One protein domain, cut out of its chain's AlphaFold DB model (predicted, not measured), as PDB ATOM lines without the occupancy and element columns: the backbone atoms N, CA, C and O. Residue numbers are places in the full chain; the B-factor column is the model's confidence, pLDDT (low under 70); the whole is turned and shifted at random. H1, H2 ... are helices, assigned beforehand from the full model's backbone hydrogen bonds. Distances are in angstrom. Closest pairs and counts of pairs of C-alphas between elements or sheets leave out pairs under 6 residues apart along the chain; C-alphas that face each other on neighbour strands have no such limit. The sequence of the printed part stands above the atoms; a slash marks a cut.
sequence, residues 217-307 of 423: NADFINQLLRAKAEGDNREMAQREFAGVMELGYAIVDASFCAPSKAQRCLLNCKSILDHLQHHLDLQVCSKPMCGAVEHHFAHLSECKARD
ATOM      1  N   ASN A 217     -85.886  42.822  35.534       51.16
ATOM      2  CA  ASN A 217     -85.068  41.951  36.381       51.16
ATOM      3  C   ASN A 217     -83.859  41.406  35.585       51.16
ATOM      4  O   ASN A 217     -83.972  41.154  34.389       51.16
ATOM      5  N   ALA A 218     -82.711  41.186  36.234       49.78
ATOM      6  CA  ALA A 218     -81.537  40.550  35.622       49.78
ATOM      7  C   ALA A 218     -81.865  39.202  34.940       49.78
ATOM      8  O   ALA A 218     -81.354  38.929  33.856       49.78
ATOM      9  N   ASP A 219     -82.794  38.428  35.511       63.53
ATOM     10  CA  ASP A 219     -83.229  37.120  35.002       63.53
ATOM     11  C   ASP A 219     -84.213  37.200  33.811       63.53
ATOM     12  O   ASP A 219     -84.721  36.165  33.372       63.53
ATOM     13  N   PHE A 220     -84.542  38.392  33.296       74.88
ATOM     14  CA  PHE A 220     -85.641  38.604  32.336       74.88
ATOM     15  C   PHE A 220     -85.562  37.700  31.093       74.88
ATOM     16  O   PHE A 220     -86.554  37.075  30.723       74.88
ATOM     17  N   ILE A 221     -84.375  37.532  30.499       81.81
ATOM     18  CA  ILE A 221     -84.189  36.657  29.325       81.81
ATOM     19  C   ILE A 221     -84.457  35.182  29.687       81.81
ATOM     20  O   ILE A 221     -85.135  34.475  28.941       81.81
ATOM     21  N   ASN A 222     -84.033  34.728  30.872       79.88
ATOM     22  CA  ASN A 222     -84.297  33.368  31.369       79.88
ATOM     23  C   ASN A 222     -85.774  33.144  31.723       79.88
ATOM     24  O   ASN A 222     -86.260  32.012  31.703       79.88
ATOM     25  N   GLN A 223     -86.489  34.199  32.122       81.81
ATOM     26  CA  GLN A 223     -87.929  34.148  32.382       81.81
ATOM     27  C   GLN A 223     -88.708  34.037  31.067       81.81
ATOM     28  O   GLN A 223     -89.568  33.167  30.957       81.81
ATOM     29  N   LEU A 224     -88.340  34.815  30.041       83.06
ATOM     30  CA  LEU A 224     -88.920  34.714  28.696       83.06
ATOM     31  C   LEU A 224     -88.682  33.345  28.048       83.06
ATOM     32  O   LEU A 224     -89.618  32.756  27.508       83.06
ATOM     33  N   LEU A 225     -87.459  32.809  28.135       84.56
ATOM     34  CA  LEU A 225     -87.126  31.483  27.600       84.56
ATOM     35  C   LEU A 225     -87.961  30.367  28.253       84.56
ATOM     36  O   LEU A 225     -88.473  29.501  27.544       84.56
ATOM     37  N   ARG A 226     -88.172  30.420  29.577       84.69
ATOM     38  CA  ARG A 226     -89.053  29.478  30.293       84.69
ATOM     39  C   ARG A 226     -90.527  29.675  29.934       84.69
ATOM     40  O   ARG A 226     -91.197  28.710  29.582       84.69
ATOM     41  N   ALA A 227     -91.023  30.912  29.915       82.75
ATOM     42  CA  ALA A 227     -92.410  31.213  29.548       82.75
ATOM     43  C   ALA A 227     -92.760  30.786  28.106       82.75
ATOM     44  O   ALA A 227     -93.877  30.345  27.843       82.75
ATOM     45  N   LYS A 228     -91.794  30.852  27.179       82.50
ATOM     46  CA  LYS A 228     -91.900  30.345  25.800       82.50
ATOM     47  C   LYS A 228     -91.989  28.810  25.714       82.50
ATOM     48  O   LYS A 228     -92.563  28.292  24.748       82.50
ATOM     49  N   ALA A 229     -91.400  28.096  26.672       78.44
ATOM     50  CA  ALA A 229     -91.368  26.636  26.713       78.44
ATOM     51  C   ALA A 229     -92.562  26.029  27.476       78.44
ATOM     52  O   ALA A 229     -93.104  25.020  27.032       78.44
ATOM     53  N   GLU A 230     -92.975  26.647  28.587       70.75
ATOM     54  CA  GLU A 230     -93.807  26.004  29.621       70.75
ATOM     55  C   GLU A 230     -95.081  26.789  30.015       70.75
ATOM     56  O   GLU A 230     -95.849  26.304  30.841       70.75
ATOM     57  N   GLY A 231     -95.320  27.996  29.479       66.62
ATOM     58  CA  GLY A 231     -96.371  28.905  29.973       66.62
ATOM     59  C   GLY A 231     -97.589  29.113  29.060       66.62
ATOM     60  O   GLY A 231     -97.473  29.132  27.835       66.62
ATOM     61  N   ASP A 232     -98.747  29.404  29.670       67.44
ATOM     62  CA  ASP A 232    -100.016  29.706  28.975       67.44
ATOM     63  C   ASP A 232     -99.932  30.940  28.050       67.44
ATOM     64  O   ASP A 232    -100.587  31.005  27.012       67.44
ATOM     65  N   ASN A 233     -99.066  31.909  28.372       73.31
ATOM     66  CA  ASN A 233     -98.849  33.141  27.594       73.31
ATOM     67  C   ASN A 233     -97.762  33.001  26.505       73.31
ATOM     68  O   ASN A 233     -97.059  33.963  26.181       73.31
ATOM     69  N   ARG A 234     -97.611  31.804  25.923       79.88
ATOM     70  CA  ARG A 234     -96.529  31.449  24.987       79.88
ATOM     71  C   ARG A 234     -96.348  32.427  23.820       79.88
ATOM     72  O   ARG A 234     -95.215  32.763  23.482       79.88
ATOM     73  N   GLU A 235     -97.431  32.915  23.215       81.38
ATOM     74  CA  GLU A 235     -97.353  33.878  22.102       81.38
ATOM     75  C   GLU A 235     -96.853  35.268  22.515       81.38
ATOM     76  O   GLU A 235     -96.191  35.948  21.728       81.38
ATOM     77  N   MET A 236     -97.191  35.703  23.731       79.75
ATOM     78  CA  MET A 236     -96.749  36.982  24.286       79.75
ATOM     79  C   MET A 236     -95.258  36.899  24.623       79.75
ATOM     80  O   MET A 236     -94.477  37.707  24.129       79.75
ATOM     81  N   ALA A 237     -94.847  35.834  25.322       81.38
ATOM     82  CA  ALA A 237     -93.442  35.549  25.608       81.38
ATOM     83  C   ALA A 237     -92.598  35.409  24.327       81.38
ATOM     84  O   ALA A 237     -91.477  35.907  24.266       81.38
ATOM     85  N   GLN A 238     -93.138  34.792  23.268       83.00
ATOM     86  CA  GLN A 238     -92.471  34.691  21.966       83.00
ATOM     87  C   GLN A 238     -92.290  36.060  21.284       83.00
ATOM     88  O   GLN A 238     -91.241  36.299  20.683       83.00
ATOM     89  N   ARG A 239     -93.281  36.960  21.373       82.06
ATOM     90  CA  ARG A 239     -93.193  38.336  20.847       82.06
ATOM     91  C   ARG A 239     -92.204  39.194  21.637       82.06
ATOM     92  O   ARG A 239     -91.382  39.878  21.034       82.06
ATOM     93  N   GLU A 240     -92.225  39.115  22.964       82.25
ATOM     94  CA  GLU A 240     -91.263  39.818  23.824       82.25
ATOM     95  C   GLU A 240     -89.834  39.304  23.611       82.25
ATOM     96  O   GLU A 240     -88.905  40.097  23.449       82.25
ATOM     97  N   PHE A 241     -89.654  37.984  23.500       85.69
ATOM     98  CA  PHE A 241     -88.363  37.383  23.172       85.69
ATOM     99  C   PHE A 241     -87.850  37.823  21.793       85.69
ATOM    100  O   PHE A 241     -86.661  38.096  21.656       85.69
ATOM    101  N   ALA A 242     -88.720  37.966  20.785       83.44
ATOM    102  CA  ALA A 242     -88.333  38.522  19.487       83.44
ATOM    103  C   ALA A 242     -87.808  39.971  19.599       83.44
ATOM    104  O   ALA A 242     -86.762  40.274  19.030       83.44
ATOM    105  N   GLY A 243     -88.443  40.832  20.403       81.88
ATOM    106  CA  GLY A 243     -87.937  42.187  20.667       81.88
ATOM    107  C   GLY A 243     -86.585  42.201  21.397       81.88
ATOM    108  O   GLY A 243     -85.680  42.955  21.038       81.88
ATOM    109  N   VAL A 244     -86.400  41.317  22.383       86.38
ATOM    110  CA  VAL A 244     -85.115  41.124  23.089       86.38
ATOM    111  C   VAL A 244     -84.021  40.596  22.150       86.38
ATOM    112  O   VAL A 244     -82.853  40.978  22.274       86.38
ATOM    113  N   MET A 245     -84.388  39.754  21.184       88.81
ATOM    114  CA  MET A 245     -83.504  39.238  20.138       88.81
ATOM    115  C   MET A 245     -83.050  40.332  19.161       88.81
ATOM    116  O   MET A 245     -81.854  40.431  18.884       88.81
ATOM    117  N   GLU A 246     -83.962  41.180  18.678       87.81
ATOM    118  CA  GLU A 246     -83.628  42.330  17.820       87.81
ATOM    119  C   GLU A 246     -82.688  43.313  18.526       87.81
ATOM    120  O   GLU A 246     -81.688  43.751  17.953       87.81
ATOM    121  N   LEU A 247     -82.960  43.601  19.801       86.44
ATOM    122  CA  LEU A 247     -82.124  44.461  20.635       86.44
ATOM    123  C   LEU A 247     -80.734  43.854  20.879       86.44
ATOM    124  O   LEU A 247     -79.729  44.556  20.770       86.44
ATOM    125  N   GLY A 248     -80.659  42.543  21.123       88.12
ATOM    126  CA  GLY A 248     -79.397  41.806  21.201       88.12
ATOM    127  C   GLY A 248     -78.586  41.895  19.905       88.12
ATOM    128  O   GLY A 248     -77.399  42.214  19.943       88.12
ATOM    129  N   TYR A 249     -79.224  41.712  18.743       90.00
ATOM    130  CA  TYR A 249     -78.561  41.897  17.449       90.00
ATOM    131  C   TYR A 249     -78.084  43.335  17.233       90.00
ATOM    132  O   TYR A 249     -76.993  43.523  16.701       90.00
ATOM    133  N   ALA A 250     -78.848  44.345  17.657       88.38
ATOM    134  CA  ALA A 250     -78.435  45.743  17.563       88.38
ATOM    135  C   ALA A 250     -77.219  46.051  18.459       88.38
ATOM    136  O   ALA A 250     -76.331  46.798  18.045       88.38
ATOM    137  N   ILE A 251     -77.136  45.438  19.648       86.69
ATOM    138  CA  ILE A 251     -75.974  45.520  20.548       86.69
ATOM    139  C   ILE A 251     -74.744  44.842  19.930       86.69
ATOM    140  O   ILE A 251     -73.675  45.457  19.869       86.69
ATOM    141  N   VAL A 252     -74.895  43.616  19.416       87.50
ATOM    142  CA  VAL A 252     -73.817  42.895  18.720       87.50
ATOM    143  C   VAL A 252     -73.336  43.692  17.512       87.50
ATOM    144  O   VAL A 252     -72.139  43.940  17.397       87.50
ATOM    145  N   ASP A 253     -74.240  44.159  16.652       86.62
ATOM    146  CA  ASP A 253     -73.898  44.969  15.483       86.62
ATOM    147  C   ASP A 253     -73.168  46.261  15.891       86.62
ATOM    148  O   ASP A 253     -72.118  46.575  15.334       86.62
ATOM    149  N   ALA A 254     -73.663  46.990  16.899       85.44
ATOM    150  CA  ALA A 254     -73.029  48.220  17.375       85.44
ATOM    151  C   ALA A 254     -71.569  48.017  17.803       85.44
ATOM    152  O   ALA A 254     -70.758  48.916  17.580       85.44
ATOM    153  N   SER A 255     -71.204  46.840  18.328       82.06
ATOM    154  CA  SER A 255     -69.818  46.531  18.712       82.06
ATOM    155  C   SER A 255     -68.816  46.496  17.540       82.06
ATOM    156  O   SER A 255     -67.622  46.676  17.766       82.06
ATOM    157  N   PHE A 256     -69.283  46.352  16.291       81.38
ATOM    158  CA  PHE A 256     -68.457  46.425  15.071       81.38
ATOM    159  C   PHE A 256     -68.385  47.844  14.470       81.38
ATOM    160  O   PHE A 256     -67.759  48.062  13.431       81.38
ATOM    161  N   CYS A 257     -69.010  48.839  15.108       81.75
ATOM    162  CA  CYS A 257     -68.985  50.224  14.656       81.75
ATOM    163  C   CYS A 257     -67.909  51.037  15.393       81.75
ATOM    164  O   CYS A 257     -67.927  51.165  16.615       81.75
ATOM    165  N   ALA A 258     -66.989  51.653  14.646       74.81
ATOM    166  CA  ALA A 258     -65.977  52.540  15.217       74.81
ATOM    167  C   ALA A 258     -66.630  53.800  15.842       74.81
ATOM    168  O   ALA A 258     -67.317  54.530  15.115       74.81
ATOM    169  N   PRO A 259     -66.373  54.134  17.128       73.25
ATOM    170  CA  PRO A 259     -67.007  55.273  17.805       73.25
ATOM    171  C   PRO A 259     -66.851  56.610  17.068       73.25
ATOM    172  O   PRO A 259     -67.808  57.371  16.942       73.25
ATOM    173  N   SER A 260     -65.678  56.858  16.475       71.88
ATOM    174  CA  SER A 260     -65.383  58.062  15.681       71.88
ATOM    175  C   SER A 260     -66.226  58.205  14.406       71.88
ATOM    176  O   SER A 260     -66.378  59.311  13.889       71.88
ATOM    177  N   LYS A 261     -66.797  57.107  13.894       74.75
ATOM    178  CA  LYS A 261     -67.661  57.084  12.702       74.75
ATOM    179  C   LYS A 261     -69.148  56.908  13.052       74.75
ATOM    180  O   LYS A 261     -70.002  57.141  12.199       74.75
ATOM    181  N   ALA A 262     -69.477  56.560  14.299       79.06
ATOM    182  CA  ALA A 262     -70.818  56.168  14.742       79.06
ATOM    183  C   ALA A 262     -71.926  57.201  14.462       79.06
ATOM    184  O   ALA A 262     -73.063  56.823  14.189       79.06
ATOM    185  N   GLN A 263     -71.604  58.499  14.469       77.00
ATOM    186  CA  GLN A 263     -72.558  59.581  14.179       77.00
ATOM    187  C   GLN A 263     -73.026  59.629  12.711       77.00
ATOM    188  O   GLN A 263     -74.017  60.286  12.409       77.00
ATOM    189  N   ARG A 264     -72.329  58.942  11.796       79.94
ATOM    190  CA  ARG A 264     -72.719  58.783  10.382       79.94
ATOM    191  C   ARG A 264     -73.075  57.330  10.040       79.94
ATOM    192  O   ARG A 264     -73.089  56.962   8.870       79.94
ATOM    193  N   CYS A 265     -73.283  56.484  11.052       81.94
ATOM    194  CA  CYS A 265     -73.580  55.072  10.852       81.94
ATOM    195  C   CYS A 265     -75.055  54.872  10.493       81.94
ATOM    196  O   CYS A 265     -75.935  55.322  11.221       81.94
ATOM    197  N   LEU A 266     -75.314  54.126   9.419       84.06
ATOM    198  CA  LEU A 266     -76.660  53.839   8.908       84.06
ATOM    199  C   LEU A 266     -77.519  53.016   9.882       84.06
ATOM    200  O   LEU A 266     -78.740  53.039   9.790       84.06
ATOM    201  N   LEU A 267     -76.888  52.318  10.831       83.88
ATOM    202  CA  LEU A 267     -77.568  51.561  11.889       83.88
ATOM    203  C   LEU A 267     -77.731  52.375  13.187       83.88
ATOM    204  O   LEU A 267     -78.062  51.815  14.227       83.88
ATOM    205  N   ASN A 268     -77.448  53.684  13.151       83.56
ATOM    206  CA  ASN A 268     -77.532  54.606  14.288       83.56
ATOM    207  C   ASN A 268     -76.756  54.154  15.544       83.56
ATOM    208  O   ASN A 268     -77.098  54.550  16.656       83.56
ATOM    209  N   CYS A 269     -75.675  53.374  15.378       84.56
ATOM    210  CA  CYS A 269     -74.957  52.706  16.473       84.56
ATOM    211  C   CYS A 269     -74.518  53.625  17.622       84.56
ATOM    212  O   CYS A 269     -74.316  53.127  18.724       84.56
ATOM    213  N   LYS A 270     -74.394  54.945  17.410       84.00
ATOM    214  CA  LYS A 270     -74.105  55.925  18.470       84.00
ATOM    215  C   LYS A 270     -75.049  55.798  19.676       84.00
ATOM    216  O   LYS A 270     -74.576  55.813  20.806       84.00
ATOM    217  N   SER A 271     -76.348  55.577  19.451       83.44
ATOM    218  CA  SER A 271     -77.343  55.440  20.532       83.44
ATOM    219  C   SER A 271     -77.150  54.199  21.415       83.44
ATOM    220  O   SER A 271     -77.727  54.133  22.497       83.44
ATOM    221  N   ILE A 272     -76.337  53.233  20.975       85.88
ATOM    222  CA  ILE A 272     -75.987  52.016  21.717       85.88
ATOM    223  C   ILE A 272     -74.533  52.089  22.202       85.88
ATOM    224  O   ILE A 272     -74.248  51.728  23.340       85.88
ATOM    225  N   LEU A 273     -73.616  52.607  21.381       79.94
ATOM    226  CA  LEU A 273     -72.195  52.756  21.701       79.94
ATOM    227  C   LEU A 273     -71.951  53.650  22.916       79.94
ATOM    228  O   LEU A 273     -71.152  53.270  23.764       79.94
ATOM    229  N   ASP A 274     -72.671  54.767  23.056       81.88
ATOM    230  CA  ASP A 274     -72.569  55.618  24.250       81.88
ATOM    231  C   ASP A 274     -72.908  54.807  25.526       81.88
ATOM    232  O   ASP A 274     -72.298  54.973  26.580       81.88
ATOM    233  N   HIS A 275     -73.841  53.854  25.418       81.50
ATOM    234  CA  HIS A 275     -74.314  53.009  26.516       81.50
ATOM    235  C   HIS A 275     -73.405  51.796  26.777       81.50
ATOM    236  O   HIS A 275     -73.175  51.448  27.934       81.50
ATOM    237  N   LEU A 276     -72.825  51.204  25.730       76.44
ATOM    238  CA  LEU A 276     -71.731  50.234  25.839       76.44
ATOM    239  C   LEU A 276     -70.503  50.863  26.510       76.44
ATOM    240  O   LEU A 276     -69.889  50.247  27.380       76.44
ATOM    241  N   GLN A 277     -70.183  52.112  26.164       74.50
ATOM    242  CA  GLN A 277     -69.073  52.847  26.757       74.50
ATOM    243  C   GLN A 277     -69.324  53.156  28.238       74.50
ATOM    244  O   GLN A 277     -68.416  52.961  29.042       74.50
ATOM    245  N   HIS A 278     -70.551  53.525  28.640       75.88
ATOM    246  CA  HIS A 278     -70.893  53.649  30.065       75.88
ATOM    247  C   HIS A 278     -70.587  52.359  30.848       75.88
ATOM    248  O   HIS A 278     -70.056  52.430  31.953       75.88
ATOM    249  N   HIS A 279     -70.877  51.193  30.266       67.00
ATOM    250  CA  HIS A 279     -70.613  49.884  30.871       67.00
ATOM    251  C   HIS A 279     -69.124  49.520  30.939       67.00
ATOM    252  O   HIS A 279     -68.689  48.904  31.911       67.00
ATOM    253  N   LEU A 280     -68.323  49.930  29.952       60.72
ATOM    254  CA  LEU A 280     -66.862  49.770  29.974       60.72
ATOM    255  C   LEU A 280     -66.187  50.708  30.989       60.72
ATOM    256  O   LEU A 280     -65.296  50.280  31.723       60.72
ATOM    257  N   ASP A 281     -66.641  51.959  31.058       59.50
ATOM    258  CA  ASP A 281     -66.116  53.004  31.949       59.50
ATOM    259  C   ASP A 281     -66.703  52.951  33.368       59.50
ATOM    260  O   ASP A 281     -66.375  53.795  34.206       59.50
ATOM    261  N   LEU A 282     -67.577  51.977  33.647       55.34
ATOM    262  CA  LEU A 282     -68.250  51.799  34.936       55.34
ATOM    263  C   LEU A 282     -69.036  53.054  35.380       55.34
ATOM    264  O   LEU A 282     -69.138  53.381  36.566       55.34
ATOM    265  N   GLN A 283     -69.601  53.760  34.399       54.56
ATOM    266  CA  GLN A 283     -70.459  54.923  34.588       54.56
ATOM    267  C   GLN A 283     -71.887  54.514  34.975       54.56
ATOM    268  O   GLN A 283     -72.268  53.347  34.999       54.56
ATOM    269  N   VAL A 284     -72.684  55.515  35.342       55.53
ATOM    270  CA  VAL A 284     -74.003  55.326  35.948       55.53
ATOM    271  C   VAL A 284     -75.046  55.930  35.034       55.53
ATOM    272  O   VAL A 284     -75.122  57.151  34.889       55.53
ATOM    273  N   CYS A 285     -75.856  55.070  34.432       67.75
ATOM    274  CA  CYS A 285     -76.759  55.446  33.364       67.75
ATOM    275  C   CYS A 285     -78.144  54.832  33.595       67.75
ATOM    276  O   CYS A 285     -78.358  53.644  33.389       67.75
ATOM    277  N   SER A 286     -79.113  55.661  33.987       69.75
ATOM    278  CA  SER A 286     -80.510  55.256  34.219       69.75
ATOM    279  C   SER A 286     -81.373  55.226  32.948       69.75
ATOM    280  O   SER A 286     -82.592  55.093  33.026       69.75
ATOM    281  N   LYS A 287     -80.771  55.399  31.765       75.75
ATOM    282  CA  LYS A 287     -81.488  55.335  30.483       75.75
ATOM    283  C   LYS A 287     -81.785  53.866  30.125       75.75
ATOM    284  O   LYS A 287     -80.873  53.050  30.258       75.75
ATOM    285  N   PRO A 288     -82.965  53.525  29.566       75.75
ATOM    286  CA  PRO A 288     -83.356  52.135  29.285       75.75
ATOM    287  C   PRO A 288     -82.338  51.317  28.478       75.75
ATOM    288  O   PRO A 288     -82.114  50.151  28.778       75.75
ATOM    289  N   MET A 289     -81.649  51.935  27.511       81.81
ATOM    290  CA  MET A 289     -80.612  51.263  26.715       81.81
ATOM    291  C   MET A 289     -79.407  50.788  27.556       81.81
ATOM    292  O   MET A 289     -78.804  49.772  27.233       81.81
ATOM    293  N   CYS A 290     -79.079  51.447  28.677       78.62
ATOM    294  CA  CYS A 290     -78.064  50.922  29.604       78.62
ATOM    295  C   CYS A 290     -78.555  49.674  30.346       78.62
ATOM    296  O   CYS A 290     -77.771  48.745  30.510       78.62
ATOM    297  N   GLY A 291     -79.839  49.614  30.721       74.19
ATOM    298  CA  GLY A 291     -80.458  48.399  31.261       74.19
ATOM    299  C   GLY A 291     -80.493  47.263  30.234       74.19
ATOM    300  O   GLY A 291     -80.133  46.136  30.541       74.19
ATOM    301  N   ALA A 292     -80.820  47.556  28.973       78.88
ATOM    302  CA  ALA A 292     -80.783  46.565  27.895       78.88
ATOM    303  C   ALA A 292     -79.390  45.940  27.694       78.88
ATOM    304  O   ALA A 292     -79.262  44.719  27.604       78.88
ATOM    305  N   VAL A 293     -78.344  46.774  27.662       79.00
ATOM    306  CA  VAL A 293     -76.945  46.325  27.573       79.00
ATOM    307  C   VAL A 293     -76.537  45.518  28.815       79.00
ATOM    308  O   VAL A 293     -75.866  44.494  28.686       79.00
ATOM    309  N   GLU A 294     -76.989  45.929  30.002       75.88
ATOM    310  CA  GLU A 294     -76.794  45.205  31.265       75.88
ATOM    311  C   GLU A 294     -77.407  43.799  31.215       75.88
ATOM    312  O   GLU A 294     -76.700  42.822  31.457       75.88
ATOM    313  N   HIS A 295     -78.675  43.668  30.812       76.88
ATOM    314  CA  HIS A 295     -79.357  42.374  30.684       76.88
ATOM    315  C   HIS A 295     -78.713  41.462  29.630       76.88
ATOM    316  O   HIS A 295     -78.558  40.266  29.879       76.88
ATOM    317  N   HIS A 296     -78.295  42.014  28.484       84.00
ATOM    318  CA  HIS A 296     -77.578  41.270  27.446       84.00
ATOM    319  C   HIS A 296     -76.307  40.615  28.010       84.00
ATOM    320  O   HIS A 296     -76.149  39.396  27.927       84.00
ATOM    321  N   PHE A 297     -75.426  41.394  28.649       79.75
ATOM    322  CA  PHE A 297     -74.187  40.845  29.209       79.75
ATOM    323  C   PHE A 297     -74.403  40.001  30.468       79.75
ATOM    324  O   PHE A 297     -73.675  39.030  30.662       79.75
ATOM    325  N   ALA A 298     -75.399  40.312  31.302       74.19
ATOM    326  CA  ALA A 298     -75.735  39.502  32.472       74.19
ATOM    327  C   ALA A 298     -76.143  38.076  32.076       74.19
ATOM    328  O   ALA A 298     -75.591  37.119  32.613       74.19
ATOM    329  N   HIS A 299     -77.024  37.931  31.084       81.06
ATOM    330  CA  HIS A 299     -77.451  36.620  30.598       81.06
ATOM    331  C   HIS A 299     -76.308  35.850  29.911       81.06
ATOM    332  O   HIS A 299     -76.088  34.678  30.215       81.06
ATOM    333  N   LEU A 300     -75.512  36.508  29.050       81.94
ATOM    334  CA  LEU A 300     -74.326  35.872  28.452       81.94
ATOM    335  C   LEU A 300     -73.315  35.417  29.522       81.94
ATOM    336  O   LEU A 300     -72.728  34.342  29.389       81.94
ATOM    337  N   SER A 301     -73.135  36.197  30.595       73.75
ATOM    338  CA  SER A 301     -72.307  35.806  31.740       73.75
ATOM    339  C   SER A 301     -72.837  34.570  32.449       73.75
ATOM    340  O   SER A 301     -72.051  33.711  32.839       73.75
ATOM    341  N   GLU A 302     -74.141  34.534  32.707       75.69
ATOM    342  CA  GLU A 302     -74.780  33.518  33.532       75.69
ATOM    343  C   GLU A 302     -74.775  32.166  32.823       75.69
ATOM    344  O   GLU A 302     -74.321  31.181  33.403       75.69
ATOM    345  N   CYS A 303     -75.165  32.131  31.544       80.88
ATOM    346  CA  CYS A 303     -75.094  30.912  30.748       80.88
ATOM    347  C   CYS A 303     -73.647  30.423  30.591       80.88
ATOM    348  O   CYS A 303     -73.403  29.230  30.722       80.88
ATOM    349  N   LYS A 304     -72.662  31.315  30.401       78.69
ATOM    350  CA  LYS A 304     -71.240  30.919  30.371       78.69
ATOM    351  C   LYS A 304     -70.763  30.360  31.718       78.69
ATOM    352  O   LYS A 304     -70.007  29.398  31.745       78.69
ATOM    353  N   ALA A 305     -71.210  30.932  32.837       70.31
ATOM    354  CA  ALA A 305     -70.862  30.454  34.177       70.31
ATOM    355  C   ALA A 305     -71.510  29.101  34.540       70.31
ATOM    356  O   ALA A 305     -71.077  28.467  35.500       70.31
ATOM    357  N   ARG A 306     -72.533  28.667  33.789       75.75
ATOM    358  CA  ARG A 306     -73.183  27.350  33.912       75.75
ATOM    359  C   ARG A 306     -72.794  26.348  32.818       75.75
ATOM    360  O   ARG A 306     -73.321  25.243  32.830       75.75
ATOM    361  N   ASP A 307     -71.916  26.726  31.886       77.75
ATOM    362  CA  ASP A 307     -71.613  25.956  30.661       77.75
ATOM    363  C   ASP A 307     -72.857  25.709  29.762       77.75
ATOM    364  O   ASP A 307     -72.956  24.767  28.979       77.75
TER     365      ASP A 307
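What this domain is: This is residues 217 to 307 of the 423 residues of an uncharacterized protein of Phytophthora infestans (strain T30-4) (UniProt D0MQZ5). A long helix, H2, makes most of the length; H1 folds back along it as a helical hairpin, H3 stands crosswise at its other end, and H4 crosses between. The printed part has 91 residues with four named helices, H1 to H4 in order; it is all helix, only just compact, close to loose, with a radius of gyration of the C-alphas of 14.6 A, and spans 46 by 28 by 26 A.

How they stand to each other: H1, residues 220 to 230, touches H2, residues 234 to 254, opposite ways at 38 degrees, only just steep; the closest C-alphas, Lys 228 and Arg 234, are 4.8 A apart. Residues 250 to 254 alone of H2 touch H3, residues 270 to 280, about perpendicular at 84 degrees; the closest C-alphas are Ala 254 and Leu 273, 6.3 A. Residues 289 to 294 alone of H4, residues 288 to 305, touch H3, closest at C-alphas His 275 and Cys 290, 5.3 A. Every O i to N i+4 pair is within hydrogen-bond range in H1, H2 and H4; in H3 6 of 7 are.

Where its parts are: H2 is 29.9 A long and H4 25.5 A. C-alpha 220 is at (-85.641, 38.604, 32.336), C-alpha 305 at (-70.862, 30.454, 34.177).

The domain as a whole: The printed part has no cut; the H2 to H3 link is long. Residues 217 to 219, 231 to 232 and 279 to 286 are under pLDDT 70.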